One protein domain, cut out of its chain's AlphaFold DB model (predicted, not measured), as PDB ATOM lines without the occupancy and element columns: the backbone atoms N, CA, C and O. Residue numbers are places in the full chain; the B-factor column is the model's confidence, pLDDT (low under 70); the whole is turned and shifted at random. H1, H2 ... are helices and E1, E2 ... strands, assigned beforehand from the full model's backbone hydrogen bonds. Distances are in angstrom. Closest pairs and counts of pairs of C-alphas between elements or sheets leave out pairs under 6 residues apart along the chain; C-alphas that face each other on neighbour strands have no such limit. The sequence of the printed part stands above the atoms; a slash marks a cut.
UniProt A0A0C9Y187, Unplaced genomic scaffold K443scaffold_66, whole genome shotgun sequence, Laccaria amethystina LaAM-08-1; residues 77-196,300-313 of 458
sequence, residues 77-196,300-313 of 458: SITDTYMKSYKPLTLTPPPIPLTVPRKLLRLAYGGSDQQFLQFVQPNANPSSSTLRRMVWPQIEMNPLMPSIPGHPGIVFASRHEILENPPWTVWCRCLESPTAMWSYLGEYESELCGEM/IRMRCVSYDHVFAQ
ATOM      1  N   SER A  77      19.056  21.245  18.552       95.06
ATOM      2  CA  SER A  77      19.721  19.936  18.447       95.06
ATOM      3  C   SER A  77      19.388  18.996  19.612       95.06
ATOM      4  O   SER A  77      19.233  17.789  19.426       95.06
ATOM      5  N   ILE A  78      19.250  19.551  20.812       94.38
ATOM      6  CA  ILE A  78      18.939  18.815  22.037       94.38
ATOM      7  C   ILE A  78      17.451  18.465  22.055       94.38
ATOM      8  O   ILE A  78      17.091  17.309  22.270       94.38
ATOM      9  N   THR A  79      16.585  19.428  21.726       95.00
ATOM     10  CA  THR A  79      15.146  19.185  21.552       95.00
ATOM     11  C   THR A  79      14.878  18.086  20.524       95.00
ATOM     12  O   THR A  79      14.131  17.153  20.808       95.00
ATOM     13  N   ASP A  80      15.529  18.148  19.361       94.88
ATOM     14  CA  ASP A  80      15.383  17.153  18.298       94.88
ATOM     15  C   ASP A  80      15.850  15.767  18.767       94.88
ATOM     16  O   ASP A  80      15.230  14.764  18.422       94.88
ATOM     17  N   THR A  81      16.890  15.699  19.605       95.44
ATOM     18  CA  THR A  81      17.370  14.440  20.197       95.44
ATOM     19  C   THR A  81      16.313  13.812  21.104       95.44
ATOM     20  O   THR A  81      15.996  12.633  20.941       95.44
ATOM     21  N   TYR A  82      15.705  14.596  21.999       94.69
ATOM     22  CA  TYR A  82      14.643  14.103  22.880       94.69
ATOM     23  C   TYR A  82      13.359  13.738  22.121       94.69
ATOM     24  O   TYR A  82      12.655  12.806  22.513       94.69
ATOM     25  N   MET A  83      13.065  14.418  21.010       95.25
ATOM     26  CA  MET A  83      11.831  14.234  20.234       95.25
ATOM     27  C   MET A  83      11.946  13.215  19.092       95.25
ATOM     28  O   MET A  83      10.923  12.812  18.536       95.25
ATOM     29  N   LYS A  84      13.161  12.760  18.749       90.69
ATOM     30  CA  LYS A  84      13.470  11.986  17.530       90.69
ATOM     31  C   LYS A  84      12.579  10.762  17.298       90.69
ATOM     32  O   LYS A  84      12.309  10.410  16.151       90.69
ATOM     33  N   SER A  85      12.149  10.088  18.359       87.81
ATOM     34  CA  SER A  85      11.386   8.839  18.273       87.81
ATOM     35  C   SER A  85       9.876   9.024  18.088       87.81
ATOM     36  O   SER A  85       9.192   8.038  17.815       87.81
ATOM     37  N   TYR A  86       9.336  10.244  18.187       91.00
ATOM     38  CA  TYR A  86       7.887  10.453  18.229       91.00
ATOM     39  C   TYR A  86       7.350  11.204  17.022       91.00
ATOM     40  O   TYR A  86       7.771  12.308  16.686       91.00
ATOM     41  N   LYS A  87       6.345  10.596  16.393       94.88
ATOM     42  CA  LYS A  87       5.533  11.225  15.353       94.88
ATOM     43  C   LYS A  87       4.237  11.742  15.983       94.88
ATOM     44  O   LYS A  87       3.707  11.061  16.864       94.88
ATOM     45  N   PRO A  88       3.712  12.898  15.541       97.50
ATOM     46  CA  PRO A  88       2.378  13.338  15.929       97.50
ATOM     47  C   PRO A  88       1.342  12.236  15.685       97.50
ATOM     48  O   PRO A  88       1.356  11.578  14.642       97.50
ATOM     49  N   LEU A  89       0.453  12.031  16.655       97.81
ATOM     50  CA  LEU A  89      -0.649  11.089  16.537       97.81
ATOM     51  C   LEU A  89      -1.733  11.696  15.639       97.81
ATOM     52  O   LEU A  89      -2.302  12.739  15.963       97.81
ATOM     53  N   THR A  90      -2.045  11.034  14.524       98.19
ATOM     54  CA  THR A  90      -3.177  11.422  13.672       98.19
ATOM     55  C   THR A  90      -4.485  11.059  14.369       98.19
ATOM     56  O   THR A  90      -4.812   9.884  14.522       98.19
ATOM     57  N   LEU A  91      -5.236  12.075  14.789       98.00
ATOM     58  CA  LEU A  91      -6.486  11.910  15.524       98.00
ATOM     59  C   LEU A  91      -7.670  11.785  14.556       98.00
ATOM     60  O   LEU A  91      -7.957  12.709  13.795       98.00
ATOM     61  N   THR A  92      -8.361  10.643  14.614       97.12
ATOM     62  CA  THR A  92      -9.567  10.360  13.823       97.12
ATOM     63  C   THR A  92     -10.694   9.911  14.761       97.12
ATOM     64  O   THR A  92     -10.573   8.835  15.350       97.12
ATOM     65  N   PRO A  93     -11.791  10.679  14.904       97.44
ATOM     66  CA  PRO A  93     -12.080  11.938  14.208       97.44
ATOM     67  C   PRO A  93     -11.167  13.104  14.646       97.44
ATOM     68  O   PRO A  93     -10.504  13.003  15.682       97.44
ATOM     69  N   PRO A  94     -11.129  14.218  13.885       98.19
ATOM     70  CA  PRO A  94     -10.349  15.391  14.263       98.19
ATOM     71  C   PRO A  94     -10.711  15.923  15.664       98.19
ATOM     72  O   PRO A  94     -11.848  15.742  16.117       98.19
ATOM     73  N   PRO A  95      -9.774  16.588  16.360       98.19
ATOM     74  CA  PRO A  95     -10.037  17.251  17.636       98.19
ATOM     75  C   PRO A  95     -11.144  18.300  17.524       98.19
ATOM     76  O   PRO A  95     -11.273  18.978  16.504       98.19
ATOM     77  N   ILE A  96     -11.910  18.480  18.600       98.00
ATOM     78  CA  ILE A  96     -12.905  19.554  18.684       98.00
ATOM     79  C   ILE A  96     -12.156  20.858  19.002       98.00
ATOM     80  O   ILE A  96     -11.467  20.898  20.023       98.00
ATOM     81  N   PRO A  97     -12.275  21.920  18.181       96.62
ATOM     82  CA  PRO A  97     -11.595  23.191  18.417       96.62
ATOM     83  C   PRO A  97     -12.304  23.974  19.532       96.62
ATOM     84  O   PRO A  97     -13.041  24.923  19.274       96.62
ATOM     85  N   LEU A  98     -12.115  23.539  20.776       96.44
ATOM     86  CA  LEU A  98     -12.751  24.111  21.957       96.44
ATOM     87  C   LEU A  98     -11.704  24.619  22.947       96.44
ATOM     88  O   LEU A  98     -10.833  23.877  23.401       96.44
ATOM     89  N   THR A  99     -11.862  25.881  23.327       97.88
ATOM     90  CA  THR A  99     -11.114  26.526  24.403       97.88
ATOM     91  C   THR A  99     -12.073  26.880  25.529       97.88
ATOM     92  O   THR A  99     -13.126  27.460  25.263       97.88
ATOM     93  N   VAL A 100     -11.721  26.585  26.776       98.06
ATOM     94  CA  VAL A 100     -12.589  26.828  27.939       98.06
ATOM     95  C   VAL A 100     -11.858  27.584  29.046       98.06
ATOM     96  O   VAL A 100     -10.645  27.423  29.197       98.06
ATOM     97  N   PRO A 101     -12.558  28.385  29.865       98.00
ATOM     98  CA  PRO A 101     -11.970  28.932  31.074       98.00
ATOM     99  C   PRO A 101     -11.756  27.801  32.076       98.00
ATOM    100  O   PRO A 101     -12.606  26.926  32.249       98.00
ATOM    101  N   ARG A 102     -10.647  27.841  32.807       97.12
ATOM    102  CA  ARG A 102     -10.322  26.790  33.778       97.12
ATOM    103  C   ARG A 102     -11.372  26.633  34.884       97.12
ATOM    104  O   ARG A 102     -11.668  25.522  35.319       97.12
ATOM    105  N   LYS A 103     -12.018  27.742  35.245       97.75
ATOM    106  CA  LYS A 103     -13.145  27.782  36.181       97.75
ATOM    107  C   LYS A 103     -14.333  26.921  35.739       97.75
ATOM    108  O   LYS A 103     -15.018  26.370  36.597       97.75
ATOM    109  N   LEU A 104     -14.572  26.749  34.432       98.19
ATOM    110  CA  LEU A 104     -15.578  25.796  33.939       98.19
ATOM    111  C   LEU A 104     -15.271  24.386  34.439       98.19
ATOM    112  O   LEU A 104     -16.159  23.712  34.945       98.19
ATOM    113  N   LEU A 105     -14.019  23.948  34.313       97.56
ATOM    114  CA  LEU A 105     -13.621  22.582  34.646       97.56
ATOM    115  C   LEU A 105     -13.775  22.303  36.131       97.56
ATOM    116  O   LEU A 105     -14.265  21.239  36.499       97.56
ATOM    117  N   ARG A 106     -13.442  23.276  36.985       97.50
ATOM    118  CA  ARG A 106     -13.711  23.171  38.420       97.50
ATOM    119  C   ARG A 106     -15.201  23.045  38.719       97.50
ATOM    120  O   ARG A 106     -15.575  22.245  39.571       97.50
ATOM    121  N   LEU A 107     -16.047  23.834  38.059       98.06
ATOM    122  CA  LEU A 107     -17.490  23.801  38.303       98.06
ATOM    123  C   LEU A 107     -18.145  22.519  37.781       98.06
ATOM    124  O   LEU A 107     -18.979  21.944  38.477       98.06
ATOM    125  N   ALA A 108     -17.750  22.064  36.594       98.06
ATOM    126  CA  ALA A 108     -18.308  20.883  35.949       98.06
ATOM    127  C   ALA A 108     -17.782  19.570  36.551       98.06
ATOM    128  O   ALA A 108     -18.551  18.634  36.756       98.06
ATOM    129  N   TYR A 109     -16.484  19.504  36.864       97.94
ATOM    130  CA  TYR A 109     -15.798  18.255  37.216       97.94
ATOM    131  C   TYR A 109     -15.155  18.264  38.616       97.94
ATOM    132  O   TYR A 109     -14.603  17.250  39.051       97.94
ATOM    133  N   GLY A 110     -15.243  19.378  39.353       96.75
ATOM    134  CA  GLY A 110     -14.570  19.576  40.641       96.75
ATOM    135  C   GLY A 110     -13.093  19.962  40.493       96.75
ATOM    136  O   GLY A 110     -12.577  20.076  39.388       96.75
ATOM    137  N   GLY A 111     -12.383  20.151  41.609       95.19
ATOM    138  CA  GLY A 111     -10.943  20.458  41.631       95.19
ATOM    139  C   GLY A 111     -10.622  21.929  41.915       95.19
ATOM    140  O   GLY A 111     -11.290  22.549  42.744       95.19
ATOM    141  N   SER A 112      -9.575  22.467  41.281       95.06
ATOM    142  CA  SER A 112      -9.047  23.813  41.544       95.06
ATOM    143  C   SER A 112      -8.701  24.560  40.257       95.06
ATOM    144  O   SER A 112      -8.234  23.968  39.282       95.06
ATOM    145  N   ASP A 113      -8.866  25.881  40.304       94.25
ATOM    146  CA  ASP A 113      -8.572  26.792  39.196       94.25
ATOM    147  C   ASP A 113      -7.060  27.050  39.031       94.25
ATOM    148  O   ASP A 113      -6.646  27.607  38.022       94.25
ATOM    149  N   GLN A 114      -6.223  26.621  39.986       93.38
ATOM    150  CA  GLN A 114      -4.792  26.971  40.031       93.38
ATOM    151  C   GLN A 114      -3.842  25.759  40.105       93.38
ATOM    152  O   GLN A 114      -2.646  25.884  39.857       93.38
ATOM    153  N   GLN A 115      -4.329  24.560  40.439       93.38
ATOM    154  CA  GLN A 115      -3.458  23.409  40.722       93.38
ATOM    155  C   GLN A 115      -2.768  22.827  39.480       93.38
ATOM    156  O   GLN A 115      -3.431  22.362  38.568       93.38
ATOM    157  N   PHE A 116      -1.443  22.704  39.466       94.25
ATOM    158  CA  PHE A 116      -0.738  22.052  38.347       94.25
ATOM    159  C   PHE A 116      -1.281  20.648  37.993       94.25
ATOM    160  O   PHE A 116      -1.442  20.338  36.815       94.25
ATOM    161  N   LEU A 117      -1.627  19.836  39.003       95.94
ATOM    162  CA  LEU A 117      -2.262  18.521  38.839       95.94
ATOM    163  C   LEU A 117      -3.673  18.535  39.415       95.94
ATOM    164  O   LEU A 117      -3.883  19.013  40.530       95.94
ATOM    165  N   GLN A 118      -4.623  17.958  38.689       96.62
ATOM    166  CA  GLN A 118      -6.018  17.874  39.102       96.62
ATOM    167  C   GLN A 118      -6.573  16.477  38.839       96.62
ATOM    168  O   GLN A 118      -6.213  15.818  37.869       96.62
ATOM    169  N   PHE A 119      -7.468  16.028  39.713       97.31
ATOM    170  CA  PHE A 119      -8.065  14.701  39.639       97.31
ATOM    171  C   PHE A 119      -9.583  14.826  39.541       97.31
ATOM    172  O   PHE A 119     -10.211  15.438  40.408       97.31
ATOM    173  N   VAL A 120     -10.168  14.229  38.505       97.81
ATOM    174  CA  VAL A 120     -11.618  14.139  38.316       97.81
ATOM    175  C   VAL A 120     -12.078  12.768  38.777       97.81
ATOM    176  O   VAL A 120     -11.598  11.734  38.308       97.81
ATOM    177  N   GLN A 121     -13.001  12.775  39.733       97.62
ATOM    178  CA  GLN A 121     -13.521  11.558  40.343       97.62
ATOM    179  C   GLN A 121     -14.277  10.703  39.313       97.62
ATOM    180  O   GLN A 121     -14.935  11.265  38.435       97.62
ATOM    181  N   PRO A 122     -14.253   9.362  39.442       97.88
ATOM    182  CA  PRO A 122     -14.977   8.439  38.564       97.88
ATOM    183  C   PRO A 122     -16.428   8.810  38.249       97.88
ATOM    184  O   PRO A 122     -16.896   8.625  37.136       97.88
ATOM    185  N   ASN A 123     -17.156   9.333  39.236       97.50
ATOM    186  CA  ASN A 123     -18.564   9.700  39.097       97.50
ATOM    187  C   ASN A 123     -18.793  10.993  38.297       97.50
ATOM    188  O   ASN A 123     -19.915  11.238  37.866       97.50
ATOM    189  N   ALA A 124     -17.759  11.818  38.141       97.44
ATOM    190  CA  ALA A 124     -17.781  13.053  37.367       97.44
ATOM    191  C   ALA A 124     -17.064  12.906  36.013       97.44
ATOM    192  O   ALA A 124     -17.106  13.823  35.202       97.44
ATOM    193  N   ASN A 125     -16.397  11.777  35.759       98.00
ATOM    194  CA  ASN A 125     -15.714  11.517  34.500       98.00
ATOM    195  C   ASN A 125     -16.712  10.941  33.474       98.00
ATOM    196  O   ASN A 125     -17.184   9.819  33.654       98.00
ATOM    197  N   PRO A 126     -17.044  11.666  32.392       98.00
ATOM    198  CA  PRO A 126     -18.069  11.230  31.443       98.00
ATOM    199  C   PRO A 126     -17.645  10.023  30.595       98.00
ATOM    200  O   PRO A 126     -18.504   9.336  30.047       98.00
ATOM    201  N   SER A 127     -16.342   9.762  30.473       97.50
ATOM    202  CA  SER A 127     -15.821   8.741  29.558       97.50
ATOM    203  C   SER A 127     -15.590   7.385  30.213       97.50
ATOM    204  O   SER A 127     -15.564   6.366  29.525       97.50
ATOM    205  N   SER A 128     -15.384   7.346  31.530       95.62
ATOM    206  CA  SER A 128     -15.082   6.106  32.244       95.62
ATOM    207  C   SER A 128     -15.407   6.200  33.731       95.62
ATOM    208  O   SER A 128     -15.389   7.269  34.330       95.62
ATOM    209  N   SER A 129     -15.600   5.043  34.363       96.19
ATOM    210  CA  SER A 129     -15.700   4.897  35.821       96.19
ATOM    211  C   SER A 129     -14.335   4.912  36.525       96.19
ATOM    212  O   SER A 129     -14.200   4.412  37.641       96.19
ATOM    213  N   THR A 130     -13.302   5.459  35.885       97.12
ATOM    214  CA  THR A 130     -11.951   5.555  36.447       97.12
ATOM    215  C   THR A 130     -11.614   6.994  36.810       97.12
ATOM    216  O   THR A 130     -12.178   7.949  36.271       97.12
ATOM    217  N   LEU A 131     -10.690   7.148  37.761       97.56
ATOM    218  CA  LEU A 131     -10.146   8.446  38.138       97.56
ATOM    219  C   LEU A 131      -9.408   9.040  36.935       97.56
ATOM    220  O   LEU A 131      -8.449   8.437  36.450       97.56
ATOM    221  N   ARG A 132      -9.823  10.220  36.477       98.25
ATOM    222  CA  ARG A 132      -9.125  10.955  35.416       98.25
ATOM    223  C   ARG A 132      -8.112  11.911  36.030       98.25
ATOM    224  O   ARG A 132      -8.416  12.602  37.002       98.25
ATOM    225  N   ARG A 133      -6.914  11.955  35.454       98.25
ATOM    226  CA  ARG A 133      -5.794  12.788  35.903       98.25
ATOM    227  C   ARG A 133      -5.550  13.873  34.869       98.25
ATOM    228  O   ARG A 133      -5.505  13.577  33.683       98.25
ATOM    229  N   MET A 134      -5.431  15.116  35.308       98.25
ATOM    230  CA  MET A 134      -5.235  16.279  34.449       98.25
ATOM    231  C   MET A 134      -3.967  17.016  34.855       98.25
ATOM    232  O   MET A 134      -3.704  17.177  36.049       98.25
ATOM    233  N   VAL A 135      -3.217  17.493  33.867       98.06
ATOM    234  CA  VAL A 135      -2.005  18.290  34.068       98.06
ATOM    235  C   VAL A 135      -2.098  19.605  33.299       98.06
ATOM    236  O   VAL A 135      -2.617  19.658  32.182       98.06
ATOM    237  N   TRP A 136      -1.583  20.662  33.926       97.69
ATOM    238  CA  TRP A 136      -1.670  22.047  33.471       97.69
ATOM    239  C   TRP A 136      -0.280  22.689  33.348       97.69
ATOM    240  O   TRP A 136       0.044  23.566  34.156       97.69
ATOM    241  N   PRO A 137       0.579  22.267  32.399       96.31
ATOM    242  CA  PRO A 137       1.881  22.897  32.235       96.31
ATOM    243  C   PRO A 137       1.744  24.363  31.828       96.31
ATOM    244  O   PRO A 137       0.873  24.740  31.044       96.31
ATOM    245  N   GLN A 138       2.591  25.197  32.425       93.31
ATOM    246  CA  GLN A 138       2.685  26.617  32.110       93.31
ATOM    247  C   GLN A 138       3.649  26.786  30.944       93.31
ATOM    248  O   GLN A 138       4.801  26.361  31.045       93.31
ATOM    249  N   ILE A 139       3.181  27.395  29.857       92.44
ATOM    250  CA  ILE A 139       3.951  27.563  28.617       92.44
ATOM    251  C   ILE A 139       5.161  28.481  28.810       92.44
ATOM    252  O   ILE A 139       6.179  28.304  28.152       92.44
ATOM    253  N   GLU A 140       5.083  29.409  29.763       89.62
ATOM    254  CA  GLU A 140       6.174  30.309  30.133       89.62
ATOM    255  C   GLU A 140       7.362  29.528  30.712       89.62
ATOM    256  O   GLU A 140       8.512  29.812  30.392       89.62
ATOM    257  N   MET A 141       7.080  28.489  31.503       90.94
ATOM    258  CA  MET A 141       8.096  27.604  32.079       90.94
ATOM    259  C   MET A 141       8.400  26.394  31.187       90.94
ATOM    260  O   MET A 141       9.400  25.722  31.393       90.94
ATOM    261  N   ASN A 142       7.541  26.096  30.209       95.69
ATOM    262  CA  ASN A 142       7.589  24.887  29.387       95.69
ATOM    263  C   ASN A 142       7.233  25.205  27.928       95.69
ATOM    264  O   ASN A 142       6.209  24.738  27.432       95.69
ATOM    265  N   PRO A 143       8.043  25.972  27.188       94.75
ATOM    266  CA  PRO A 143       7.678  26.386  25.827       94.75
ATOM    267  C   PRO A 143       7.648  25.245  24.813       94.75
ATOM    268  O   PRO A 143       7.080  25.389  23.734       94.75
ATOM    269  N   LEU A 144       8.282  24.120  25.145       96.31
ATOM    270  CA  LEU A 144       8.312  22.919  24.316       96.31
ATOM    271  C   LEU A 144       7.198  21.929  24.680       96.31
ATOM    272  O   LEU A 144       7.175  20.825  24.134       96.31
ATOM    273  N   MET A 145       6.283  22.293  25.588       97.25
ATOM    274  CA  MET A 145       5.136  21.456  25.939       97.25
ATOM    275  C   MET A 145       4.234  21.222  24.717       97.25
ATOM    276  O   MET A 145       4.258  22.018  23.772       97.25
ATOM    277  N   PRO A 146       3.385  20.176  24.720       97.62
ATOM    278  CA  PRO A 146       2.387  20.016  23.673       97.62
ATOM    279  C   PRO A 146       1.536  21.289  23.552       97.62
ATOM    280  O   PRO A 146       1.024  21.806  24.545       97.62
ATOM    281  N   SER A 147       1.397  21.805  22.333       97.00
ATOM    282  CA  SER A 147       0.605  23.010  22.027       97.00
ATOM    283  C   SER A 147      -0.521  22.741  21.029       97.00
ATOM    284  O   SER A 147      -1.457  23.529  20.911       97.00
ATOM    285  N   ILE A 148      -0.457  21.600  20.340       97.38
ATOM    286  CA  ILE A 148      -1.423  21.160  19.336       97.38
ATOM    287  C   ILE A 148      -1.895  19.757  19.730       97.38
ATOM    288  O   ILE A 148      -1.055  18.918  20.070       97.38
ATOM    289  N   PRO A 149      -3.205  19.454  19.671       98.44
ATOM    290  CA  PRO A 149      -3.679  18.114  19.973       98.44
ATOM    291  C   PRO A 149      -2.975  17.042  19.126       98.44
ATOM    292  O   PRO A 149      -2.735  17.230  17.931       98.44
ATOM    293  N   GLY A 150      -2.616  15.923  19.756       97.81
ATOM    294  CA  GLY A 150      -1.898  14.821  19.101       97.81
ATOM    295  C   GLY A 150      -0.381  15.008  18.955       97.81
ATOM    296  O   GLY A 150       0.315  14.025  18.702       97.81
ATOM    297  N   HIS A 151       0.160  16.218  19.125       97.94
ATOM    298  CA  HIS A 151       1.601  16.454  18.991       97.94
ATOM    299  C   HIS A 151       2.351  16.086  20.276       97.94
ATOM    300  O   HIS A 151       1.848  16.350  21.366       97.94
ATOM    301  N   PRO A 152       3.556  15.496  20.184       98.12
ATOM    302  CA  PRO A 152       4.397  15.294  21.356       98.12
ATOM    303  C   PRO A 152       4.913  16.635  21.899       98.12
ATOM    304  O   PRO A 152       4.876  17.657  21.211       98.12
ATOM    305  N   GLY A 153       5.458  16.614  23.114       97.75
ATOM    306  CA  GLY A 153       6.111  17.772  23.723       97.75
ATOM    307  C   GLY A 153       7.082  17.392  24.834       97.75
ATOM    308  O   GLY A 153       7.244  16.218  25.158       97.75
ATOM    309  N   ILE A 154       7.721  18.399  25.418       97.56
ATOM    310  CA  ILE A 154       8.646  18.292  26.548       97.56
ATOM    311  C   ILE A 154       8.195  19.253  27.646       97.56
ATOM    312  O   ILE A 154       7.825  20.393  27.377       97.56
ATOM    313  N   VAL A 155       8.259  18.794  28.887       97.56
ATOM    314  CA  VAL A 155       7.988  19.569  30.093       97.56
ATOM    315  C   VAL A 155       9.225  19.512  30.989       97.56
ATOM    316  O   VAL A 155       9.801  18.448  31.205       97.56
ATOM    317  N   PHE A 156       9.621  20.669  31.506       96.38
ATOM    318  CA  PHE A 156      10.627  20.842  32.543       96.38
ATOM    319  C   PHE A 156       9.934  20.786  33.900       96.38
ATOM    320  O   PHE A 156       9.271  21.736  34.324       96.38
ATOM    321  N   ALA A 157      10.025  19.644  34.575       94.56
ATOM    322  CA  ALA A 157       9.355  19.467  35.852       94.56
ATOM    323  C   ALA A 157      10.047  18.412  36.702       94.56
ATOM    324  O   ALA A 157      10.089  17.248  36.331       94.56
ATOM    325  N   SER A 158      10.433  18.789  37.917       93.56
ATOM    326  CA  SER A 158      10.915  17.842  38.934       93.56
ATOM    327  C   SER A 158       9.780  17.083  39.632       93.56
ATOM    328  O   SER A 158       9.991  16.311  40.559       93.56
ATOM    329  N   ARG A 159       8.531  17.338  39.231       93.25
ATOM    330  CA  ARG A 159       7.336  16.689  39.771       93.25
ATOM    331  C   ARG A 159       7.056  15.390  39.028       93.25
ATOM    332  O   ARG A 159       6.398  15.392  37.988       93.25
ATOM    333  N   HIS A 160       7.563  14.284  39.569       95.38
ATOM    334  CA  HIS A 160       7.481  12.955  38.951       95.38
ATOM    335  C   HIS A 160       6.089  12.325  38.992       95.38
ATOM    336  O   HIS A 160       5.876  11.304  38.349       95.38
ATOM    337  N   GLU A 161       5.102  12.938  39.652       96.19
ATOM    338  CA  GLU A 161       3.740  12.392  39.687       96.19
ATOM    339  C   GLU A 161       3.142  12.222  38.279       96.19
ATOM    340  O   GLU A 161       2.315  11.339  38.068       96.19
ATOM    341  N   ILE A 162       3.576  13.025  37.297       96.88
ATOM    342  CA  ILE A 162       3.121  12.918  35.899       96.88
ATOM    343  C   ILE A 162       3.689  11.701  35.155       96.88
ATOM    344  O   ILE A 162       3.180  11.357  34.087       96.88
ATOM    345  N   LEU A 163       4.734  11.070  35.699       97.31
ATOM    346  CA  LEU A 163       5.309   9.815  35.206       97.31
ATOM    347  C   LEU A 163       4.501   8.606  35.698       97.31
ATOM    348  O   LEU A 163       4.571   7.522  35.122       97.31
ATOM    349  N   GLU A 164       3.709   8.784  36.756       97.06
ATOM    350  CA  GLU A 164       2.947   7.711  37.372       97.06
ATOM    351  C   GLU A 164       1.523   7.627  36.812       97.06
ATOM    352  O   GLU A 164       0.836   8.629  36.599       97.06
ATOM    353  N   ASN A 165       1.030   6.394  36.673       96.69
ATOM    354  CA  ASN A 165      -0.361   6.081  36.341       96.69
ATOM    355  C   ASN A 165      -0.911   6.806  35.089       96.69
ATOM    356  O   ASN A 165      -1.940   7.494  35.184       96.69
ATOM    357  N   PRO A 166      -0.271   6.655  33.917       96.88
ATOM    358  CA  PRO A 166      -0.802   7.213  32.682       96.88
ATOM    359  C   PRO A 166      -2.176   6.612  32.304       96.88
ATOM    360  O   PRO A 166      -2.556   5.549  32.808       96.88
ATOM    361  N   PRO A 167      -2.925   7.263  31.398       98.19
ATOM    362  CA  PRO A 167      -2.579   8.528  30.752       98.19
ATOM    363  C   PRO A 167      -3.007   9.765  31.564       98.19
ATOM    364  O   PRO A 167      -3.865   9.698  32.449       98.19
ATOM    365  N   TRP A 168      -2.407  10.908  31.229       98.44
ATOM    366  CA  TRP A 168      -2.730  12.236  31.748       98.44
ATOM    367  C   TRP A 168      -3.439  13.080  30.685       98.44
ATOM    368  O   TRP A 168      -2.930  13.262  29.582       98.44
ATOM    369  N   THR A 169      -4.585  13.657  31.034       98.62
ATOM    370  CA  THR A 169      -5.295  14.647  30.218       98.62
ATOM    371  C   THR A 169      -4.504  15.960  30.237       98.62
ATOM    372  O   THR A 169      -4.376  16.597  31.288       98.62
ATOM    373  N   VAL A 170      -3.965  16.372  29.089       98.56
ATOM    374  CA  VAL A 170      -3.090  17.553  28.984       98.56
ATOM    375  C   VAL A 170      -3.857  18.768  28.488       98.56
ATOM    376  O   VAL A 170      -4.648  18.690  27.543       98.56
ATOM    377  N   TRP A 171      -3.559  19.907  29.105       98.38
ATOM    378  CA  TRP A 171      -4.111  21.206  28.757       98.38
ATOM    379  C   TRP A 171      -3.021  22.211  28.409       98.38
ATOM    380  O   TRP A 171      -1.932  22.171  28.974       98.38
ATOM    381  N   CYS A 172      -3.336  23.150  27.519       97.56
ATOM    382  CA  CYS A 172      -2.443  24.251  27.163       97.56
ATOM    383  C   CYS A 172      -3.188  25.586  27.158       97.56
ATOM    384  O   CYS A 172      -4.332  25.670  26.702       97.56
ATOM    385  N   ARG A 173      -2.554  26.629  27.701       96.56
ATOM    386  CA  ARG A 173      -3.123  27.976  27.766       96.56
ATOM    387  C   ARG A 173      -3.085  28.625  26.383       96.56
ATOM    388  O   ARG A 173      -2.053  28.650  25.720       96.56
ATOM    389  N   CYS A 174      -4.200  29.217  25.971       95.50
ATOM    390  CA  CYS A 174      -4.286  30.016  24.754       95.50
ATOM    391  C   CYS A 174      -3.675  31.399  24.994       95.50
ATOM    392  O   CYS A 174      -4.285  32.240  25.651       95.50
ATOM    393  N   LEU A 175      -2.492  31.649  24.433       92.12
ATOM    394  CA  LEU A 175      -1.791  32.933  24.574       92.12
ATOM    395  C   LEU A 175      -2.449  34.092  23.813       92.12
ATOM    396  O   LEU A 175      -2.174  35.255  24.098       92.12
ATOM    397  N   GLU A 176      -3.300  33.789  22.834       91.50
ATOM    398  CA  GLU A 176      -3.967  34.802  22.007       91.50
ATOM    399  C   GLU A 176      -5.183  35.426  22.693       91.50
ATOM    400  O   GLU A 176      -5.646  36.492  22.290       91.50
ATOM    401  N   SER A 177      -5.694  34.765  23.731       92.19
ATOM    402  CA  SER A 177      -6.851  35.228  24.481       92.19
ATOM    403  C   SER A 177      -6.405  36.143  25.628       92.19
ATOM    404  O   SER A 177      -5.515  35.756  26.390       92.19
ATOM    405  N   PRO A 178      -7.019  37.331  25.806       90.69
ATOM    406  CA  PRO A 178      -6.748  38.173  26.972       90.69
ATOM    407  C   PRO A 178      -7.199  37.486  28.268       90.69
ATOM    408  O   PRO A 178      -6.552  37.613  29.303       90.69
ATOM    409  N   THR A 179      -8.274  36.697  28.203       93.69
ATOM    410  CA  THR A 179      -8.727  35.844  29.303       93.69
ATOM    411  C   THR A 179      -7.982  34.509  29.289       93.69
ATOM    412  O   THR A 179      -7.649  33.983  28.224       93.69
ATOM    413  N   ALA A 180      -7.739  33.928  30.467       94.94
ATOM    414  CA  ALA A 180      -7.063  32.638  30.615       94.94
ATOM    415  C   ALA A 180      -7.932  31.464  30.112       94.94
ATOM    416  O   ALA A 180      -8.600  30.768  30.882       94.94
ATOM    417  N   MET A 181      -7.910  31.259  28.796       97.19
ATOM    418  CA  MET A 181      -8.590  30.173  28.093       97.19
ATOM    419  C   MET A 181      -7.635  29.001  27.874       97.19
ATOM    420  O   MET A 181      -6.439  29.196  27.660       97.19
ATOM    421  N   TRP A 182      -8.163  27.782  27.914       98.12
ATOM    422  CA  TRP A 182      -7.376  26.555  27.863       98.12
ATOM    423  C   TRP A 182      -7.914  25.571  26.832       98.12
ATOM    424  O   TRP A 182      -9.123  25.349  26.747       98.12
ATOM    425  N   SER A 183      -6.999  24.953  26.091       98.06
ATOM    426  CA  SER A 183      -7.269  23.945  25.067       98.06
ATOM    427  C   SER A 183      -6.980  22.550  25.597       98.06
ATOM    428  O   SER A 183      -5.912  22.312  26.165       98.06
ATOM    429  N   TYR A 184      -7.907  21.624  25.369       98.56
ATOM    430  CA  TYR A 184      -7.698  20.201  25.625       98.56
ATOM    431  C   TYR A 184      -6.870  19.583  24.492       98.56
ATOM    432  O   TYR A 184      -7.241  19.686  23.323       98.56
ATOM    433  N   LEU A 185      -5.740  18.950  24.823       98.44
ATOM    434  CA  LEU A 185      -4.787  18.440  23.829       98.44
ATOM    435  C   LEU A 185      -4.841  16.923  23.611       98.44
ATOM    436  O   LEU A 185      -4.205  16.420  22.680       98.44
ATOM    437  N   GLY A 186      -5.568  16.194  24.456       98.44
ATOM    438  CA  GLY A 186      -5.637  14.733  24.443       98.44
ATOM    439  C   GLY A 186      -5.105  14.088  25.722       98.44
ATOM    440  O   GLY A 186      -4.883  14.750  26.739       98.44
ATOM    441  N   GLU A 187      -4.905  12.779  25.650       98.62
ATOM    442  CA  GLU A 187      -4.396  11.924  26.718       98.62
ATOM    443  C   GLU A 187      -2.940  11.552  26.429       98.62
ATOM    444  O   GLU A 187      -2.622  11.107  25.325       98.62
ATOM    445  N   TYR A 188      -2.053  11.743  27.404       98.62
ATOM    446  CA  TYR A 188      -0.609  11.625  27.222       98.62
ATOM    447  C   TYR A 188       0.027  10.639  28.197       98.62
ATOM    448  O   TYR A 188      -0.360  10.535  29.359       98.62
ATOM    449  N   GLU A 189       1.059   9.960  27.718       98.12
ATOM    450  CA  GLU A 189       2.039   9.259  28.539       98.12
ATOM    451  C   GLU A 189       3.283  10.130  28.696       98.12
ATOM    452  O   GLU A 189       3.696  10.796  27.739       98.12
ATOM    453  N   SER A 190       3.873  10.106  29.889       97.88
ATOM    454  CA  SER A 190       5.079  10.864  30.212       97.88
ATOM    455  C   SER A 190       6.247   9.919  30.474       97.88
ATOM    456  O   SER A 190       6.067   8.871  31.090       97.88
ATOM    457  N   GLU A 191       7.444  10.307  30.051       97.44
ATOM    458  CA  GLU A 191       8.672   9.533  30.231       97.44
ATOM    459  C   GLU A 191       9.831  10.462  30.601       97.44
ATOM    460  O   GLU A 191      10.038  11.496  29.956       97.44
ATOM    461  N   LEU A 192      10.599  10.092  31.628       97.44
ATOM    462  CA  LEU A 192      11.816  10.806  32.004       97.44
ATOM    463  C   LEU A 192      12.899  10.537  30.953       97.44
ATOM    464  O   LEU A 192      13.337   9.404  30.785       97.44
ATOM    465  N   CYS A 193      13.310  11.578  30.233       96.31
ATOM    466  CA  CYS A 193      14.250  11.450  29.115       96.31
ATOM    467  C   CYS A 193      15.669  11.898  29.453       96.31
ATOM    468  O   CYS A 193      16.594  11.641  28.683       96.31
ATOM    469  N   GLY A 194      15.840  12.591  30.573       96.06
ATOM    470  CA  GLY A 194      17.122  13.075  31.045       96.06
ATOM    471  C   GLY A 194      16.946  14.284  31.942       96.06
ATOM    472  O   GLY A 194      15.844  14.588  32.394       96.06
ATOM    473  N   GLU A 195      18.045  14.990  32.146       97.38
ATOM    474  CA  GLU A 195      18.128  16.155  33.012       97.38
ATOM    475  C   GLU A 195      18.806  17.302  32.260       97.38
ATOM    476  O   GLU A 195      19.657  17.086  31.390       97.38
ATOM    477  N   MET A 196      18.417  18.533  32.583       97.06
ATOM    478  CA  MET A 196      19.052  19.730  32.057       97.06
ATOM    479  C   MET A 196      20.473  19.829  32.609       97.06
ATOM    480  O   MET A 196      20.664  19.899  33.822       97.06
ATOM    481  N   ILE A 300      11.071  15.863  30.995       97.88
ATOM    482  CA  ILE A 300      10.007  14.879  30.833       97.88
ATOM    483  C   ILE A 300       9.398  15.035  29.448       97.88
ATOM    484  O   ILE A 300       8.848  16.076  29.094       97.88
ATOM    485  N   ARG A 301       9.464  13.978  28.646       97.44
ATOM    486  CA  ARG A 301       8.809  13.923  27.340       97.44
ATOM    487  C   ARG A 301       7.377  13.453  27.501       97.44
ATOM    488  O   ARG A 301       7.108  12.530  28.260       97.44
ATOM    489  N   MET A 302       6.475  14.045  26.730       98.31
ATOM    490  CA  MET A 302       5.067  13.680  26.678       98.31
ATOM    491  C   MET A 302       4.698  13.209  25.270       98.31
ATOM    492  O   MET A 302       4.919  13.927  24.290       98.31
ATOM    493  N   ARG A 303       4.078  12.032  25.161       97.88
ATOM    494  CA  ARG A 303       3.484  11.528  23.916       97.88
ATOM    495  C   ARG A 303       1.967  11.451  24.057       97.88
ATOM    496  O   ARG A 303       1.481  10.805  24.978       97.88
ATOM    497  N   CYS A 304       1.242  11.975  23.070       98.50
ATOM    498  CA  CYS A 304      -0.196  11.742  22.940       98.50
ATOM    499  C   CYS A 304      -0.483  10.279  22.564       98.50
ATOM    500  O   CYS A 304       0.043   9.774  21.567       98.50
ATOM    501  N   VAL A 305      -1.319   9.604  23.351       98.31
ATOM    502  CA  VAL A 305      -1.737   8.212  23.120       98.31
ATOM    503  C   VAL A 305      -3.167   8.098  22.614       98.31
ATOM    504  O   VAL A 305      -3.486   7.157  21.891       98.31
ATOM    505  N   SER A 306      -4.027   9.056  22.953       98.25
ATOM    506  CA  SER A 306      -5.400   9.111  22.459       98.25
ATOM    507  C   SER A 306      -5.987  10.513  22.612       98.25
ATOM    508  O   SER A 306      -5.405  11.397  23.237       98.25
ATOM    509  N   TYR A 307      -7.160  10.729  22.024       98.56
ATOM    510  CA  TYR A 307      -7.966  11.922  22.247       98.56
ATOM    511  C   TYR A 307      -9.380  11.478  22.599       98.56
ATOM    512  O   TYR A 307     -10.006  10.735  21.845       98.56
ATOM    513  N   ASP A 308      -9.874  11.903  23.755       98.50
ATOM    514  CA  ASP A 308     -11.160  11.462  24.271       98.50
ATOM    515  C   ASP A 308     -12.286  12.371  23.765       98.50
ATOM    516  O   ASP A 308     -12.609  13.412  24.346       98.50
ATOM    517  N   HIS A 309     -12.902  11.980  22.648       98.44
ATOM    518  CA  HIS A 309     -14.012  12.737  22.067       98.44
ATOM    519  C   HIS A 309     -15.259  12.751  22.950       98.44
ATOM    520  O   HIS A 309     -16.017  13.714  22.869       98.44
ATOM    521  N   VAL A 310     -15.477  11.742  23.800       98.50
ATOM    522  CA  VAL A 310     -16.619  11.723  24.729       98.50
ATOM    523  C   VAL A 310     -16.444  12.820  25.772       98.50
ATOM    524  O   VAL A 310     -17.358  13.619  25.987       98.50
ATOM    525  N   PHE A 311     -15.245  12.923  26.350       98.50
ATOM    526  CA  PHE A 311     -14.898  13.992  27.279       98.50
ATOM    527  C   PHE A 311     -14.973  15.366  26.604       98.50
ATOM    528  O   PHE A 311     -15.601  16.274  27.140       98.50
ATOM    529  N   ALA A 312     -14.408  15.519  25.402       98.44
ATOM    530  CA  ALA A 312     -14.430  16.790  24.678       98.44
ATOM    531  C   ALA A 312     -15.857  17.249  24.306       98.44
ATOM    532  O   ALA A 312     -16.174  18.435  24.386       98.44
ATOM    533  N   GLN A 313     -16.739  16.322  23.919       98.62
ATOM    534  CA  GLN A 313     -18.147  16.630  23.652       98.62
ATOM    535  C   GLN A 313     -18.891  17.014  24.928       98.62
ATOM    536  O   GLN A 313     -19.679  17.959  24.915       98.62
TER     537      GLN A 313
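This is residues 77 to 196 and 300 to 313 of the 458 residues of an uncharacterized protein of Laccaria amethystina LaAM-08-1 (UniProt A0A0C9Y187). What shape do these atoms make? One strongly twisted sheet is built round a long strand, E6, that bends by 87 degrees at residue 187; E5, E3 and E2 follow in turn on one side of it, and E1 and E7, with E4 beyond E7, on the other. Short helices sit round this sheet, H1 by E7 and E4 at one end, H2 by E2 at the other, H3 on E6, while residues 84 to 98 run along the outside from H1 to E1. What are its numbers? The printed part has 134 residues, with four named helices and seven named strands that follow one another along the chain as H1, then E1, then H2, then E2, then E3, then E4, then H3, then E5, then E6, then E7, then H4, and it is of mixed class; the sheet is branched, E6 having three neighbours, and its neighbour pair E3 and E5 is parallel while its other neighbour pairs are antiparallel. It is compact, with a radius of gyration of the C-alphas of 14.3 A and spans of 42 by 31 by 28 A.

Where does H1 stand? H1, residues 77 to 83, is on the sheet at a height of 9.1 A, only just over E7, residues 300 to 306, on which 3 of its C-alphas fall. Their closest C-alphas are those of Tyr 82 and Arg 301, 7.3 A apart. What follows? E1, residues 99 to 101, is the antiparallel neighbour of E6, residues 181 to 195, with N 100 and O 182 within hydrogen-bond range at 2.9 A. H2, residues 102 to 109, is on the sheet; its closest C-alphas with E2, residues 117 to 120, are those of Tyr 109 and Val 120, 6.0 A apart. How do the other strands pair? E2 and E3, residues 132 to 135, form a hairpin with N 118 and O 134 at 2.9 A, and E3 is parallel to E5, residues 168 to 173, with N 169 and O 133 at 2.8 A. E5 and E6 form a hairpin with N 170 and O 186 at 3.0 A. E7 is antiparallel to E6, with N 189 and O 303 at 2.9 A, and to E4, residues 153 to 156, with N 155 and O 300 at 2.8 A. What of the helices? H3, residues 160 to 163, is on the sheet over none of its strands, and its closest C-alphas with E6 are those of Leu 163 and Ser 190, 5.1 A apart. H4, residues 309 to 313, only grazes the sheet with residues 309 to 312. Every O i to N i+4 pair is within hydrogen-bond range in H1, H2 and H4, and H3 is too short for one.

Where do the ends lie? C-alpha 77 stands at (19.721, 19.936, 18.447) and C-alpha 313 at (-18.147, 16.630, 23.652). Which elements are long? E6 measures 30.6 A from C-alpha 181 at (-8.590, 30.173, 28.093) to C-alpha 195, E7 18.5 A and E5 16.2 A.

Is the printed part continuous? Residues 197 to 299 are not printed, and C-alphas 196 and 300 are 10.3 A apart across the cut. Which links are long? Those from H1 to E1, E2 to E3 and E3 to E4. How sure is the model? The mean pLDDT of the printed part is 96.6, and no printed residue is under 70.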